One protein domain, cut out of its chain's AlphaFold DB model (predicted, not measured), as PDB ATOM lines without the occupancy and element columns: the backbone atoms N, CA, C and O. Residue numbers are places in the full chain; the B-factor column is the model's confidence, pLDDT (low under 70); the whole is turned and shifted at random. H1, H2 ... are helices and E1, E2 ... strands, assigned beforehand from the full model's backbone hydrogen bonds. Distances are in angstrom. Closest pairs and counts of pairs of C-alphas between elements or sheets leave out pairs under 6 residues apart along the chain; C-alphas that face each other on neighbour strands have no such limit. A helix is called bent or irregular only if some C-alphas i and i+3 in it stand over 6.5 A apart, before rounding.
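Overview. This is residues 47 to 162 of the 171 residues of an uncharacterized protein of Vitiosangium sp. GDMCC 1.1324 (UniProt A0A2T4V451). A small sheet of three short strands, E1, E2 and E3, has the first half of the long helix H3 over one face; H3 runs on past the sheet, and there the second long helix, H5, packs side by side with it, running back the opposite way. Short helices lie round this core: H2 over the other face of the sheet, H6 near the beginning of H3, H4 between the two long helices along the chain, and H1 beside H5. The printed part has 116 residues, with six named helices and three named strands in the order H1 E1 H2 E2 E3 H3 H4 H5 H6; the sheet's order is E1 - E2 - E3, all antiparallel, and the class is mostly helix. The whole is compact, with a radius of gyration of the C-alphas of 15.4 A, and flat, spanning 48 by 33 by 16 A.

Along the chain. The sheet's strands are E1, residues 67 to 69, E2, residues 80 to 84 and 11.1 A long, and E3, residues 100 to 102. H3, residues 105 to 125, is 30.7 A long and begins at C-alpha 105 (15.424, -2.809, 12.323). H5, residues 135 to 149, is 20.9 A long. The shorter helices are H1, residues 47 to 51, beginning at C-alpha 47 (27.270, -27.689, 19.649), H2, residues 73 to 77, H4, residues 127 to 130, and H6, residues 156 to 162, ending at C-alpha 162 (23.838, 2.620, 9.122). H6 is neither bent nor irregular, but only just: C-alphas 157 and 160 are 6.0 A apart.

Arrangement. E1 and E2 are antiparallel, with N 83 and O 68 at 2.9 A, within hydrogen-bond range. E2 and E3 form a hairpin, with N 101 and O 82 at 2.9 A. H3 is on the sheet at a height of 7.4 A, along the strands, at 5 degrees to E2 on the local plane; the closest C-alphas of H3 and E2 are those of Ala 111 and Leu 84, 6.2 A apart. H2 is on the opposite face, over E2, at a height of 8.2 A. H3 and H5 touch at a shallow tilt of 12 degrees, opposite ways, their closest C-alphas being those of Trp 113 and Lys 147, 5.5 A apart. Close but not clearly touching are H1 and H5, with Val 48 and Ala 141 the closest C-alphas at 7.6 A, H4 and H5, with Ala 129 and Ser 135 at 5.7 A, and H3 and H6, with Pro 105 and Pro 156 at 6.7 A. H5 and H6 are apart. Every O i to N i+4 pair is within hydrogen-bond range in H2, H3 and H5; H1 has 0 of 1, with 1 of 2 O i to N i+3 pairs, H6 has 1 of 3, with 2 of 4, and H4 is too short for an i+4 pair.

Size, cuts and confidence. The C-alphas farthest apart, of Lys 51 and Glu 74, are 48.8 A apart. The printed part has no cut. The links H1 to E1 and E2 to E3 are long, 15 residues each. Mean pLDDT of the printed part is 88.8; residues 156 to 162 are under 70.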
ATOM      1  N   SER A  47      28.064 -26.454  19.720       92.31
ATOM      2  CA  SER A  47      27.270 -27.689  19.649       92.31
ATOM      3  C   SER A  47      27.431 -28.432  18.318       92.31
ATOM      4  O   SER A  47      27.449 -29.661  18.303       92.31
ATOM      5  N   VAL A  48      27.589 -27.699  17.212       92.31
ATOM      6  CA  VAL A  48      27.842 -28.261  15.879       92.31
ATOM      7  C   VAL A  48      29.299 -28.710  15.782       92.31
ATOM      8  O   VAL A  48      29.554 -29.848  15.395       92.31
ATOM      9  N   ALA A  49      30.247 -27.873  16.212       93.00
ATOM     10  CA  ALA A  49      31.679 -28.180  16.175       93.00
ATOM     11  C   ALA A  49      32.054 -29.427  17.004       93.00
ATOM     12  O   ALA A  49      32.945 -30.183  16.619       93.00
ATOM     13  N   LYS A  50      31.341 -29.686  18.112       92.25
ATOM     14  CA  LYS A  50      31.496 -30.905  18.929       92.25
ATOM     15  C   LYS A  50      31.155 -32.182  18.164       92.25
ATOM     16  O   LYS A  50      31.808 -33.202  18.371       92.25
ATOM     17  N   LYS A  51      30.132 -32.137  17.304       91.88
ATOM     18  CA  LYS A  51      29.667 -33.304  16.541       91.88
ATOM     19  C   LYS A  51      30.402 -33.452  15.207       91.88
ATOM     20  O   LYS A  51      30.749 -34.570  14.836       91.88
ATOM     21  N   TRP A  52      30.678 -32.348  14.518       90.56
ATOM     22  CA  TRP A  52      31.382 -32.340  13.238       90.56
ATOM     23  C   TRP A  52      32.624 -31.455  13.325       90.56
ATOM     24  O   TRP A  52      32.580 -30.248  13.072       90.56
ATOM     25  N   ARG A  53      33.742 -32.091  13.688       83.81
ATOM     26  CA  ARG A  53      35.068 -31.467  13.663       83.81
ATOM     27  C   ARG A  53      35.379 -31.058  12.214       83.81
ATOM     28  O   ARG A  53      35.033 -31.782  11.286       83.81
ATOM     29  N   ASP A  54      35.937 -29.866  12.025       87.81
ATOM     30  CA  ASP A  54      36.307 -29.284  10.718       87.81
ATOM     31  C   ASP A  54      35.157 -28.784   9.822       87.81
ATOM     32  O   ASP A  54      35.363 -28.468   8.645       87.81
ATOM     33  N   VAL A  55      33.935 -28.656  10.348       90.88
ATOM     34  CA  VAL A  55      32.885 -27.892   9.656       90.88
ATOM     35  C   VAL A  55      33.198 -26.401   9.725       90.88
ATOM     36  O   VAL A  55      33.624 -25.886  10.756       90.88
ATOM     37  N   GLN A  56      32.942 -25.702   8.620       93.25
ATOM     38  CA  GLN A  56      32.986 -24.248   8.526       93.25
ATOM     39  C   GLN A  56      31.664 -23.741   7.959       93.25
ATOM     40  O   GLN A  56      31.063 -24.398   7.104       93.25
ATOM     41  N   PHE A  57      31.233 -22.573   8.431       94.25
ATOM     42  CA  PHE A  57      30.135 -21.826   7.835       94.25
ATOM     43  C   PHE A  57      30.688 -20.598   7.095       94.25
ATOM     44  O   PHE A  57      31.586 -19.940   7.621       94.25
ATOM     45  N   PRO A  58      30.164 -20.282   5.898       94.56
ATOM     46  CA  PRO A  58      29.165 -21.057   5.165       94.56
ATOM     47  C   PRO A  58      29.697 -22.396   4.622       94.56
ATOM     48  O   PRO A  58      30.826 -22.508   4.146       94.56
ATOM     49  N   LEU A  59      28.858 -23.425   4.685       91.94
ATOM     50  CA  LEU A  59      29.148 -24.784   4.268       91.94
ATOM     51  C   LEU A  59      29.429 -24.811   2.767       91.94
ATOM     52  O   LEU A  59      28.649 -24.311   1.957       91.94
ATOM     53  N   GLY A  60      30.569 -25.394   2.399       86.50
ATOM     54  CA  GLY A  60      31.018 -25.435   1.010       86.50
ATOM     55  C   GLY A  60      31.415 -24.070   0.438       86.50
ATOM     56  O   GLY A  60      31.520 -23.962  -0.779       86.50
ATOM     57  N   GLY A  61      31.613 -23.046   1.280       88.69
ATOM     58  CA  GLY A  61      31.983 -21.695   0.845       88.69
ATOM     59  C   GLY A  61      30.850 -20.921   0.164       88.69
ATOM     60  O   GLY A  61      31.111 -19.940  -0.522       88.69
ATOM     61  N   LEU A  62      29.600 -21.367   0.318       90.12
ATOM     62  CA  LEU A  62      28.437 -20.784  -0.352       90.12
ATOM     63  C   LEU A  62      27.939 -19.557   0.411       90.12
ATOM     64  O   LEU A  62      27.157 -19.684   1.354       90.12
ATOM     65  N   ASP A  63      28.393 -18.371   0.028       93.56
ATOM     66  CA  ASP A  63      27.936 -17.121   0.633       93.56
ATOM     67  C   ASP A  63      26.433 -16.877   0.408       93.56
ATOM     68  O   ASP A  63      25.823 -17.394  -0.524       93.56
ATOM     69  N   ALA A  64      25.811 -16.124   1.319       95.31
ATOM     70  CA  ALA A  64      24.422 -15.698   1.180       95.31
ATOM     71  C   ALA A  64      24.313 -14.571   0.138       95.31
ATOM     72  O   ALA A  64      25.301 -13.859  -0.076       95.31
ATOM     73  N   PRO A  65      23.132 -14.350  -0.473       95.44
ATOM     74  CA  PRO A  65      22.949 -13.198  -1.337       95.44
ATOM     75  C   PRO A  65      23.190 -11.896  -0.569       95.44
ATOM     76  O   PRO A  65      22.913 -11.784   0.629       95.44
ATOM     77  N   ILE A  66      23.713 -10.899  -1.273       94.38
ATOM     78  CA  ILE A  66      24.105  -9.631  -0.664       94.38
ATOM     79  C   ILE A  66      22.855  -8.850  -0.261       94.38
ATOM     80  O   ILE A  66      22.002  -8.556  -1.090       94.38
ATOM     81  N   VAL A  67      22.775  -8.451   1.006       93.38
ATOM     82  CA  VAL A  67      21.925  -7.330   1.438       93.38
ATOM     83  C   VAL A  67      22.791  -6.087   1.534       93.38
ATOM     84  O   VAL A  67      23.779  -6.100   2.267       93.38
ATOM     85  N   SER A  68      22.437  -5.029   0.815       91.50
ATOM     86  CA  SER A  68      23.154  -3.751   0.846       91.50
ATOM     87  C   SER A  68      22.182  -2.579   0.701       91.50
ATOM     88  O   SER A  68      20.964  -2.768   0.642       91.50
ATOM     89  N   CYS A  69      22.714  -1.362   0.679       88.88
ATOM     90  CA  CYS A  69      21.937  -0.156   0.448       88.88
ATOM     91  C   CYS A  69      21.251  -0.205  -0.921       88.88
ATOM     92  O   CYS A  69      21.796  -0.735  -1.893       88.88
ATOM     93  N   HIS A  70      20.048   0.351  -0.993       89.94
ATOM     94  CA  HIS A  70      19.287   0.367  -2.227       89.94
ATOM     95  C   HIS A  70      19.966   1.267  -3.262       89.94
ATOM     96  O   HIS A  70      20.316   2.412  -2.999       89.94
ATOM     97  N   ASP A  71      20.109   0.736  -4.467       87.38
ATOM     98  CA  ASP A  71      20.681   1.388  -5.645       87.38
ATOM     99  C   ASP A  71      19.682   2.255  -6.437       87.38
ATOM    100  O   ASP A  71      20.062   2.914  -7.403       87.38
ATOM    101  N   ASN A  72      18.402   2.279  -6.049       89.19
ATOM    102  CA  ASN A  72      17.347   3.015  -6.739       89.19
ATOM    103  C   ASN A  72      16.926   4.231  -5.907       89.19
ATOM    104  O   ASN A  72      16.351   4.091  -4.827       89.19
ATOM    105  N   LYS A  73      17.157   5.428  -6.450       87.25
ATOM    106  CA  LYS A  73      16.843   6.705  -5.793       87.25
ATOM    107  C   LYS A  73      15.365   6.870  -5.462       87.25
ATOM    108  O   LYS A  73      15.042   7.389  -4.402       87.25
ATOM    109  N   GLU A  74      14.463   6.450  -6.345       90.56
ATOM    110  CA  GLU A  74      13.025   6.630  -6.121       90.56
ATOM    111  C   GLU A  74      12.519   5.715  -5.007       90.56
ATOM    112  O   GLU A  74      11.730   6.135  -4.162       90.56
ATOM    113  N   LYS A  75      13.048   4.491  -4.936       91.44
ATOM    114  CA  LYS A  75      12.789   3.571  -3.822       91.44
ATOM    115  C   LYS A  75      13.357   4.106  -2.511       91.44
ATOM    116  O   LYS A  75      12.665   4.082  -1.493       91.44
ATOM    117  N   PHE A  76      14.567   4.657  -2.565       88.06
ATOM    118  CA  PHE A  76      15.213   5.286  -1.421       88.06
ATOM    119  C   PHE A  76      14.384   6.461  -0.878       88.06
ATOM    120  O   PHE A  76      14.077   6.494   0.310       88.06
ATOM    121  N   LYS A  77      13.915   7.371  -1.746       88.94
ATOM    122  CA  LYS A  77      13.073   8.523  -1.363       88.94
ATOM    123  C   LYS A  77      11.783   8.130  -0.641       88.94
ATOM    124  O   LYS A  77      11.322   8.883   0.210       88.94
ATOM    125  N   VAL A  78      11.199   6.975  -0.968       92.00
ATOM    126  CA  VAL A  78       9.972   6.478  -0.317       92.00
ATOM    127  C   VAL A  78      10.252   5.528   0.859       92.00
ATOM    128  O   VAL A  78       9.333   4.894   1.376       92.00
ATOM    129  N   GLY A  79      11.508   5.444   1.309       89.44
ATOM    130  CA  GLY A  79      11.909   4.784   2.552       89.44
ATOM    131  C   GLY A  79      12.457   3.361   2.409       89.44
ATOM    132  O   GLY A  79      12.787   2.752   3.430       89.44
ATOM    133  N   TYR A  80      12.583   2.820   1.192       92.12
ATOM    134  CA  TYR A  80      13.250   1.532   0.957       92.12
ATOM    135  C   TYR A  80      14.757   1.739   0.835       92.12
ATOM    136  O   TYR A  80      15.271   2.066  -0.234       92.12
ATOM    137  N   HIS A  81      15.469   1.577   1.945       90.12
ATOM    138  CA  HIS A  81      16.907   1.841   2.001       90.12
ATOM    139  C   HIS A  81      17.759   0.588   1.837       90.12
ATOM    140  O   HIS A  81      18.948   0.717   1.562       90.12
ATOM    141  N   PHE A  82      17.179  -0.608   1.966       91.19
ATOM    142  CA  PHE A  82      17.913  -1.862   1.833       91.19
ATOM    143  C   PHE A  82      17.348  -2.708   0.695       91.19
ATOM    144  O   PHE A  82      16.133  -2.773   0.490       91.19
ATOM    145  N   LYS A  83      18.249  -3.381  -0.018       93.56
ATOM    146  CA  LYS A  83      17.949  -4.283  -1.127       93.56
ATOM    147  C   LYS A  83      18.641  -5.623  -0.905       93.56
ATOM    148  O   LYS A  83      19.825  -5.662  -0.570       93.56
ATOM    149  N   LEU A  84      17.900  -6.707  -1.114       95.69
ATOM    150  CA  LEU A  84      18.439  -8.059  -1.241       95.69
ATOM    151  C   LEU A  84      18.737  -8.331  -2.721       95.69
ATOM    152  O   LEU A  84      17.827  -8.378  -3.542       95.69
ATOM    153  N   PHE A  85      20.010  -8.483  -3.067       93.75
ATOM    154  CA  PHE A  85      20.469  -8.675  -4.440       93.75
ATOM    155  C   PHE A  85      20.352 -10.148  -4.836       93.75
ATOM    156  O   PHE A  85      21.235 -10.961  -4.565       93.75
ATOM    157  N   VAL A  86      19.223 -10.467  -5.462       93.19
ATOM    158  CA  VAL A  86      18.846 -11.785  -5.985       93.19
ATOM    159  C   VAL A  86      18.150 -11.624  -7.340       93.19
ATOM    160  O   VAL A  86      17.816 -10.505  -7.731       93.19
ATOM    161  N   GLY A  87      17.895 -12.735  -8.032       89.50
ATOM    162  CA  GLY A  87      17.216 -12.752  -9.327       89.50
ATOM    163  C   GLY A  87      18.179 -12.935 -10.503       89.50
ATOM    164  O   GLY A  87      19.372 -13.206 -10.292       89.50
ATOM    165  N   PRO A  88      17.671 -12.843 -11.745       86.62
ATOM    166  CA  PRO A  88      18.437 -13.121 -12.953       86.62
ATOM    167  C   PRO A  88      19.784 -12.391 -12.987       86.62
ATOM    168  O   PRO A  88      19.885 -11.208 -12.677       86.62
ATOM    169  N   GLY A  89      20.841 -13.118 -13.353       83.44
ATOM    170  CA  GLY A  89      22.203 -12.581 -13.409       83.44
ATOM    171  C   GLY A  89      22.962 -12.580 -12.078       83.44
ATOM    172  O   GLY A  89      24.130 -12.210 -12.079       83.44
ATOM    173  N   THR A  90      22.358 -13.015 -10.970       87.50
ATOM    174  CA  THR A  90      23.051 -13.244  -9.686       87.50
ATOM    175  C   THR A  90      23.371 -14.729  -9.469       87.50
ATOM    176  O   THR A  90      22.911 -15.583 -10.226       87.50
ATOM    177  N   ASP A  91      24.085 -15.056  -8.384       87.06
ATOM    178  CA  ASP A  91      24.274 -16.444  -7.917       87.06
ATOM    179  C   ASP A  91      22.964 -17.102  -7.426       87.06
ATOM    180  O   ASP A  91      22.920 -18.298  -7.134       87.06
ATOM    181  N   PHE A  92      21.880 -16.322  -7.350       90.44
ATOM    182  CA  PHE A  92      20.552 -16.728  -6.899       90.44
ATOM    183  C   PHE A  92      19.484 -16.382  -7.954       90.44
ATOM    184  O   PHE A  92      18.564 -15.610  -7.664       90.44
ATOM    185  N   PRO A  93      19.580 -16.933  -9.180       89.19
ATOM    186  CA  PRO A  93      18.715 -16.545 -10.295       89.19
ATOM    187  C   PRO A  93      17.242 -16.900 -10.067       89.19
ATOM    188  O   PRO A  93      16.362 -16.158 -10.492       89.19
ATOM    189  N   ASP A  94      16.983 -17.988  -9.339       89.62
ATOM    190  CA  ASP A  94      15.639 -18.530  -9.099       89.62
ATOM    191  C   ASP A  94      15.071 -18.157  -7.717       89.62
ATOM    192  O   ASP A  94      14.113 -18.772  -7.237       89.62
ATOM    193  N   ALA A  95      15.698 -17.216  -7.007       90.06
ATOM    194  CA  ALA A  95      15.264 -16.841  -5.668       90.06
ATOM    195  C   ALA A  95      13.936 -16.073  -5.714       90.06
ATOM    196  O   ALA A  95      13.848 -14.953  -6.209       90.06
ATOM    197  N   VAL A  96      12.900 -16.671  -5.125       88.88
ATOM    198  CA  VAL A  96      11.570 -16.066  -4.986       88.88
ATOM    199  C   VAL A  96      11.428 -15.516  -3.570       88.88
ATOM    200  O   VAL A  96      11.010 -16.224  -2.651       88.88
ATOM    201  N   CYS A  97      11.819 -14.258  -3.375       89.06
ATOM    202  CA  CYS A  97      11.722 -13.575  -2.087       89.06
ATOM    203  C   CYS A  97      11.527 -12.062  -2.260       89.06
ATOM    204  O   CYS A  97      11.621 -11.516  -3.358       89.06
ATOM    205  N   ARG A  98      11.211 -11.376  -1.158       94.31
ATOM    206  CA  ARG A  98      11.102  -9.914  -1.132       94.31
ATOM    207  C   ARG A  98      12.480  -9.285  -1.377       94.31
ATOM    208  O   ARG A  98      13.459  -9.711  -0.770       94.31
ATOM    209  N   ILE A  99      12.540  -8.257  -2.223       95.25
ATOM    210  CA  ILE A  99      13.795  -7.590  -2.610       95.25
ATOM    211  C   ILE A  99      13.976  -6.249  -1.890       95.25
ATOM    212  O   ILE A  99      15.074  -5.964  -1.419       95.25
ATOM    213  N   ASP A 100      12.902  -5.465  -1.748       95.31
ATOM    214  CA  ASP A 100      12.959  -4.103  -1.202       95.31
ATOM    215  C   ASP A 100      12.537  -4.065   0.275       95.31
ATOM    216  O   ASP A 100      11.430  -4.491   0.633       95.31
ATOM    217  N   TYR A 101      13.380  -3.487   1.133       94.25
ATOM    218  CA  TYR A 101      13.166  -3.413   2.581       94.25
ATOM    219  C   TYR A 101      13.254  -1.975   3.088       94.25
ATOM    220  O   TYR A 101      14.086  -1.181   2.639       94.25
ATOM    221  N   LEU A 102      12.359  -1.633   4.018       92.31
ATOM    222  CA  LEU A 102      12.287  -0.286   4.578       92.31
ATOM    223  C   LEU A 102      13.459  -0.010   5.523       92.31
ATOM    224  O   LEU A 102      14.093  -0.923   6.050       92.31
ATOM    225  N   HIS A 103      13.691   1.268   5.806       87.75
ATOM    226  CA  HIS A 103      14.683   1.721   6.777       87.75
ATOM    227  C   HIS A 103      14.259   1.469   8.238       87.75
ATOM    228  O   HIS A 103      13.967   2.401   8.987       87.75
ATOM    229  N   LYS A 104      14.148   0.195   8.639       87.38
ATOM    230  CA  LYS A 104      13.735  -0.226   9.988       87.38
ATOM    231  C   LYS A 104      14.520  -1.456  10.466       87.38
ATOM    232  O   LYS A 104      14.873  -2.297   9.638       87.38
ATOM    233  N   PRO A 105      14.742  -1.630  11.783       87.12
ATOM    234  CA  PRO A 105      15.424  -2.809  12.323       87.12
ATOM    235  C   PRO A 105      14.828  -4.151  11.957       87.12
ATOM    236  O   PRO A 105      15.555  -5.074  11.594       87.12
ATOM    237  N   GLU A 106      13.511  -4.250  11.998       90.44
ATOM    238  CA  GLU A 106      12.807  -5.488  11.684       90.44
ATOM    239  C   GLU A 106      12.938  -5.814  10.190       90.44
ATOM    240  O   GLU A 106      12.984  -6.971   9.790       90.44
ATOM    241  N   GLU A 107      13.056  -4.785   9.356       93.19
ATOM    242  CA  GLU A 107      13.158  -4.910   7.906       93.19
ATOM    243  C   GLU A 107      14.564  -5.328   7.470       93.19
ATOM    244  O   GLU A 107      14.690  -6.200   6.612       93.19
ATOM    245  N   LEU A 108      15.611  -4.805   8.115       91.56
ATOM    246  CA  LEU A 108      16.980  -5.282   7.901       91.56
ATOM    247  C   LEU A 108      17.155  -6.736   8.363       91.56
ATOM    248  O   LEU A 108      17.742  -7.546   7.645       91.56
ATOM    249  N   GLN A 109      16.594  -7.092   9.524       93.75
ATOM    250  CA  GLN A 109      16.547  -8.481   9.978       93.75
ATOM    251  C   GLN A 109      15.858  -9.375   8.948       93.75
ATOM    252  O   GLN A 109      16.413 -10.405   8.570       93.75
ATOM    253  N   ASN A 110      14.681  -8.976   8.465       96.06
ATOM    254  CA  ASN A 110      13.947  -9.734   7.455       96.06
ATOM    255  C   ASN A 110      14.760  -9.894   6.161       96.06
ATOM    256  O   ASN A 110      14.777 -10.987   5.595       96.06
ATOM    257  N   ALA A 111      15.474  -8.852   5.722       95.62
ATOM    258  CA  ALA A 111      16.360  -8.920   4.562       95.62
ATOM    259  C   ALA A 111      17.467  -9.963   4.757       95.62
ATOM    260  O   ALA A 111      17.632 -10.859   3.926       95.62
ATOM    261  N   CYS A 112      18.177  -9.903   5.886       96.12
ATOM    262  CA  CYS A 112      19.241 -10.854   6.192       96.12
ATOM    263  C   CYS A 112      18.720 -12.277   6.397       96.12
ATOM    264  O   CYS A 112      19.341 -13.235   5.945       96.12
ATOM    265  N   TRP A 113      17.555 -12.448   7.019       97.62
ATOM    266  CA  TRP A 113      16.938 -13.760   7.187       97.62
ATOM    267  C   TRP A 113      16.514 -14.376   5.858       97.62
ATOM    268  O   TRP A 113      16.706 -15.579   5.673       97.62
ATOM    269  N   ASN A 114      15.993 -13.578   4.926       97.94
ATOM    270  CA  ASN A 114      15.687 -14.047   3.579       97.94
ATOM    271  C   ASN A 114      16.964 -14.417   2.815       97.94
ATOM    272  O   ASN A 114      17.001 -15.484   2.205       97.94
ATOM    273  N   ALA A 115      18.047 -13.645   2.955       97.31
ATOM    274  CA  ALA A 115      19.357 -14.029   2.429       97.31
ATOM    275  C   ALA A 115      19.829 -15.388   2.986       97.31
ATOM    276  O   ALA A 115      20.209 -16.275   2.221       97.31
ATOM    277  N   CYS A 116      19.730 -15.607   4.303       97.81
ATOM    278  CA  CYS A 116      20.057 -16.895   4.927       97.81
ATOM    279  C   CYS A 116      19.200 -18.050   4.370       97.81
ATOM    280  O   CYS A 116      19.687 -19.169   4.202       97.81
ATOM    281  N   ILE A 117      17.912 -17.806   4.096       97.75
ATOM    282  CA  ILE A 117      16.998 -18.813   3.536       97.75
ATOM    283  C   ILE A 117      17.412 -19.188   2.109       97.75
ATOM    284  O   ILE A 117      17.486 -20.377   1.799       97.75
ATOM    285  N   GLU A 118      17.721 -18.211   1.255       96.56
ATOM    286  CA  GLU A 118      18.199 -18.489  -0.107       96.56
ATOM    287  C   GLU A 118      19.558 -19.201  -0.092       96.56
ATOM    288  O   GLU A 118      19.752 -20.182  -0.816       96.56
ATOM    289  N   GLN A 119      20.459 -18.811   0.817       96.31
ATOM    290  CA  GLN A 119      21.728 -19.506   1.035       96.31
ATOM    291  C   GLN A 119      21.514 -20.983   1.382       96.31
ATOM    292  O   GLN A 119      22.193 -21.857   0.843       96.31
ATOM    293  N   LYS A 120      20.546 -21.289   2.253       96.12
ATOM    294  CA  LYS A 120      20.207 -22.673   2.590       96.12
ATOM    295  C   LYS A 120      19.702 -23.444   1.374       96.12
ATOM    296  O   LYS A 120      20.127 -24.576   1.167       96.12
ATOM    297  N   LYS A 121      18.815 -22.859   0.562       94.38
ATOM    298  CA  LYS A 121      18.314 -23.527  -0.651       94.38
ATOM    299  C   LYS A 121      19.463 -23.886  -1.596       94.38
ATOM    300  O   LYS A 121      19.441 -24.962  -2.191       94.38
ATOM    301  N   LEU A 122      20.464 -23.013  -1.716       92.69
ATOM    302  CA  LEU A 122      21.679 -23.294  -2.482       92.69
ATOM    303  C   LEU A 122      22.539 -24.376  -1.809       92.69
ATOM    304  O   LEU A 122      22.983 -25.306  -2.482       92.69
ATOM    305  N   CYS A 123      22.711 -24.312  -0.485       93.31
ATOM    306  CA  CYS A 123      23.406 -25.322   0.322       93.31
ATOM    307  C   CYS A 123      22.817 -26.725   0.113       93.31
ATOM    308  O   CYS A 123      23.548 -27.654  -0.222       93.31
ATOM    309  N   ASP A 124      21.490 -26.864   0.186       91.75
ATOM    310  CA  ASP A 124      20.783 -28.138  -0.007       91.75
ATOM    311  C   ASP A 124      20.980 -28.716  -1.424       91.75
ATOM    312  O   ASP A 124      20.885 -29.929  -1.639       91.75
ATOM    313  N   LYS A 125      21.249 -27.859  -2.417       89.06
ATOM    314  CA  LYS A 125      21.447 -28.257  -3.819       89.06
ATOM    315  C   LYS A 125      22.912 -28.532  -4.160       89.06
ATOM    316  O   LYS A 125      23.161 -29.388  -5.014       89.06
ATOM    317  N   SER A 126      23.851 -27.857  -3.497       85.44
ATOM    318  CA  SER A 126      25.278 -27.860  -3.826       85.44
ATOM    319  C   SER A 126      25.941 -29.225  -3.659       85.44
ATOM    320  O   SER A 126      25.796 -29.897  -2.638       85.44
ATOM    321  N   PHE A 127      26.738 -29.616  -4.655       76.00
ATOM    322  CA  PHE A 127      27.543 -30.837  -4.612       76.00
ATOM    323  C   PHE A 127      28.583 -30.802  -3.482       76.00
ATOM    324  O   PHE A 127      28.747 -31.778  -2.753       76.00
ATOM    325  N   THR A 128      29.227 -29.651  -3.271       77.44
ATOM    326  CA  THR A 128      30.252 -29.461  -2.235       77.44
ATOM    327  C   THR A 128      29.685 -29.663  -0.830       77.44
ATOM    328  O   THR A 128      30.347 -30.245   0.028       77.44
ATOM    329  N   ALA A 129      28.441 -29.230  -0.603       73.50
ATOM    330  CA  ALA A 129      27.723 -29.475   0.643       73.50
ATOM    331  C   ALA A 129      27.264 -30.937   0.757       73.50
ATOM    332  O   ALA A 129      27.452 -31.555   1.803       73.50
ATOM    333  N   LYS A 130      26.726 -31.522  -0.324       78.38
ATOM    334  CA  LYS A 130      26.237 -32.914  -0.361       78.38
ATOM    335  C   LYS A 130      27.306 -33.964  -0.069       78.38
ATOM    336  O   LYS A 130      26.968 -35.019   0.455       78.38
ATOM    337  N   ASN A 131      28.574 -33.665  -0.343       75.94
ATOM    338  CA  ASN A 131      29.695 -34.557  -0.027       75.94
ATOM    339  C   ASN A 131      30.030 -34.622   1.475       75.94
ATOM    340  O   ASN A 131      30.907 -35.385   1.877       75.94
ATOM    341  N   LYS A 132      29.357 -33.833   2.320       76.06
ATOM    342  CA  LYS A 132      29.446 -33.944   3.779       76.06
ATOM    343  C   LYS A 132      28.360 -34.891   4.295       76.06
ATOM    344  O   LYS A 132      27.194 -34.774   3.916       76.06
ATOM    345  N   ALA A 133      28.734 -35.788   5.208       74.75
ATOM    346  CA  ALA A 133      27.757 -36.534   5.996       74.75
ATOM    347  C   ALA A 133      26.830 -35.545   6.725       74.75
ATOM    348  O   ALA A 133      27.290 -34.509   7.207       74.75
ATOM    349  N   ASP A 134      25.534 -35.846   6.772       87.50
ATOM    350  CA  ASP A 134      24.503 -34.986   7.369       87.50
ATOM    351  C   ASP A 134      24.401 -33.574   6.755       87.50
ATOM    352  O   ASP A 134      24.005 -32.626   7.435       87.50
ATOM    353  N   SER A 135      24.727 -33.414   5.465       89.31
ATOM    354  CA  SER A 135      24.695 -32.125   4.747       89.31
ATOM    355  C   SER A 135      23.424 -31.310   5.001       89.31
ATOM    356  O   SER A 135      23.510 -30.126   5.313       89.31
ATOM    357  N   LYS A 136      22.251 -31.953   4.980       92.19
ATOM    358  CA  LYS A 136      20.967 -31.318   5.304       92.19
ATOM    359  C   LYS A 136      20.950 -30.722   6.716       92.19
ATOM    360  O   LYS A 136      20.588 -29.564   6.885       92.19
ATOM    361  N   THR A 137      21.394 -31.482   7.717       93.88
ATOM    362  CA  THR A 137      21.480 -31.009   9.106       93.88
ATOM    363  C   THR A 137      22.488 -29.872   9.253       93.88
ATOM    364  O   THR A 137      22.237 -28.935  10.007       93.88
ATOM    365  N   LEU A 138      23.601 -29.906   8.519       94.69
ATOM    366  CA  LEU A 138      24.578 -28.816   8.511       94.69
ATOM    367  C   LEU A 138      24.022 -27.549   7.837       94.69
ATOM    368  O   LEU A 138      24.215 -26.459   8.374       94.69
ATOM    369  N   CYS A 139      23.279 -27.673   6.732       96.00
ATOM    370  CA  CYS A 139      22.586 -26.548   6.093       96.00
ATOM    371  C   CYS A 139      21.482 -25.966   7.002       96.00
ATOM    372  O   CYS A 139      21.334 -24.745   7.087       96.00
ATOM    373  N   ASP A 140      20.737 -26.806   7.731       96.69
ATOM    374  CA  ASP A 140      19.751 -26.370   8.733       96.69
ATOM    375  C   ASP A 140      20.428 -25.636   9.908       96.69
ATOM    376  O   ASP A 140      19.984 -24.560  10.320       96.69
ATOM    377  N   ALA A 141      21.535 -26.181  10.422       96.50
ATOM    378  CA  ALA A 141      22.313 -25.566  11.494       96.50
ATOM    379  C   ALA A 141      22.920 -24.221  11.065       96.50
ATOM    380  O   ALA A 141      22.922 -23.269  11.847       96.50
ATOM    381  N   GLN A 142      23.375 -24.116   9.815       97.19
ATOM    382  CA  GLN A 142      23.832 -22.860   9.233       97.19
ATOM    383  C   GLN A 142      22.705 -21.841   9.122       97.19
ATOM    384  O   GLN A 142      22.914 -20.690   9.498       97.19
ATOM    385  N   LEU A 143      21.519 -22.234   8.642       97.75
ATOM    386  CA  LEU A 143      20.366 -21.332   8.578       97.75
ATOM    387  C   LEU A 143      20.055 -20.762   9.965       97.75
ATOM    388  O   LEU A 143      19.872 -19.553  10.107       97.75
ATOM    389  N   LEU A 144      20.011 -21.624  10.982       97.69
ATOM    390  CA  LEU A 144      19.740 -21.206  12.352       97.69
ATOM    391  C   LEU A 144      20.833 -20.264  12.879       97.69
ATOM    392  O   LEU A 144      20.516 -19.199  13.404       97.69
ATOM    393  N   ALA A 145      22.110 -20.610  12.693       96.75
ATOM    394  CA  ALA A 145      23.228 -19.756  13.088       96.75
ATOM    395  C   ALA A 145      23.179 -18.392  12.378       96.75
ATOM    396  O   ALA A 145      23.331 -17.359  13.029       96.75
ATOM    397  N   CYS A 146      22.897 -18.381  11.071       97.44
ATOM    398  CA  CYS A 146      22.768 -17.181  10.244       97.44
ATOM    399  C   CYS A 146      21.642 -16.270  10.740       97.44
ATOM    400  O   CYS A 146      21.852 -15.070  10.920       97.44
ATOM    401  N   LYS A 147      20.467 -16.836  11.040       96.75
ATOM    402  CA  LYS A 147      19.347 -16.075  11.602       96.75
ATOM    403  C   LYS A 147      19.660 -15.516  12.988       96.75
ATOM    404  O   LYS A 147      19.346 -14.360  13.244       96.75
ATOM    405  N   ASN A 148      20.323 -16.291  13.846       94.88
ATOM    406  CA  ASN A 148      20.651 -15.872  15.211       94.88
ATOM    407  C   ASN A 148      21.659 -14.714  15.259       94.88
ATOM    408  O   ASN A 148      21.510 -13.807  16.077       94.88
ATOM    409  N   VAL A 149      22.691 -14.723  14.405       93.50
ATOM    410  CA  VAL A 149      23.658 -13.606  14.353       93.50
ATOM    411  C   VAL A 149      23.076 -12.363  13.680       93.50
ATOM    412  O   VAL A 149      23.527 -11.260  13.966       93.50
ATOM    413  N   ASN A 150      22.046 -12.533  12.846       93.56
ATOM    414  CA  ASN A 150      21.272 -11.458  12.224       93.56
ATOM    415  C   ASN A 150      19.911 -11.262  12.918       93.56
ATOM    416  O   ASN A 150      18.914 -10.991  12.254       93.56
ATOM    417  N   ASP A 151      19.825 -11.467  14.232       91.88
ATOM    418  CA  ASP A 151      18.606 -11.185  14.994       91.88
ATOM    419  C   ASP A 151      18.447  -9.678  15.255       91.88
ATOM    420  O   ASP A 151      19.440  -8.951  15.355       91.88
ATOM    421  N   ARG A 152      17.199  -9.212  15.441       84.12
ATOM    422  CA  ARG A 152      16.882  -7.808  15.749       84.12
ATOM    423  C   ARG A 152      17.787  -7.237  16.821       84.12
ATOM    424  O   ARG A 152      18.265  -6.126  16.656       84.12
ATOM    425  N   SER A 153      18.018  -7.980  17.903       83.00
ATOM    426  CA  SER A 153      18.797  -7.538  19.066       83.00
ATOM    427  C   SER A 153      20.237  -7.135  18.727       83.00
ATOM    428  O   SER A 153      20.861  -6.396  19.486       83.00
ATOM    429  N   ARG A 154      20.755  -7.569  17.572       75.06
ATOM    430  CA  ARG A 154      22.089  -7.231  17.068       75.06
ATOM    431  C   ARG A 154      22.116  -5.955  16.224       75.06
ATOM    432  O   ARG A 154      23.187  -5.379  16.069       75.06
ATOM    433  N   PHE A 155      20.971  -5.478  15.730       71.81
ATOM    434  CA  PHE A 155      20.878  -4.317  14.839       71.81
ATOM    435  C   PHE A 155      20.638  -2.930  15.464       71.81
ATOM    436  O   PHE A 155      21.007  -1.977  14.787       71.81
ATOM    437  N   PRO A 156      20.081  -2.706  16.676       57.59
ATOM    438  CA  PRO A 156      19.809  -1.344  17.154       57.59
ATOM    439  C   PRO A 156      21.055  -0.457  17.259       57.59
ATOM    440  O   PRO A 156      20.959   0.750  17.065       57.59
ATOM    441  N   ILE A 157      22.228  -1.050  17.500       53.94
ATOM    442  CA  ILE A 157      23.515  -0.337  17.479       53.94
ATOM    443  C   ILE A 157      23.949  -0.065  16.031       53.94
ATOM    444  O   ILE A 157      24.412   1.023  15.708       53.94
ATOM    445  N   VAL A 158      23.733  -1.033  15.140       58.97
ATOM    446  CA  VAL A 158      24.147  -0.967  13.734       58.97
ATOM    447  C   VAL A 158      23.262  -0.010  12.935       58.97
ATOM    448  O   VAL A 158      23.761   0.639  12.033       58.97
ATOM    449  N   ILE A 159      21.973   0.131  13.254       59.38
ATOM    450  CA  ILE A 159      21.042   0.933  12.449       59.38
ATOM    451  C   ILE A 159      21.230   2.422  12.631       59.38
ATOM    452  O   ILE A 159      21.253   3.128  11.634       59.38
ATOM    453  N   ASN A 160      21.458   2.902  13.852       59.25
ATOM    454  CA  ASN A 160      21.765   4.320  14.038       59.25
ATOM    455  C   ASN A 160      23.075   4.710  13.323       59.25
ATOM    456  O   ASN A 160      23.153   5.793  12.756       59.25
ATOM    457  N   ASP A 161      24.060   3.807  13.247       63.50
ATOM    458  CA  ASP A 161      25.279   4.020  12.453       63.50
ATOM    459  C   ASP A 161      25.077   3.792  10.935       63.50
ATOM    460  O   ASP A 161      25.688   4.490  10.121       63.50
ATOM    461  N   LEU A 162      24.210   2.857  10.526       63.38
ATOM    462  CA  LEU A 162      23.838   2.620   9.122       63.38
ATOM    463  C   LEU A 162      23.089   3.821   8.537       63.38
ATOM    464  O   LEU A 162      23.338   4.159   7.376       63.38
TER     465      LEU A 162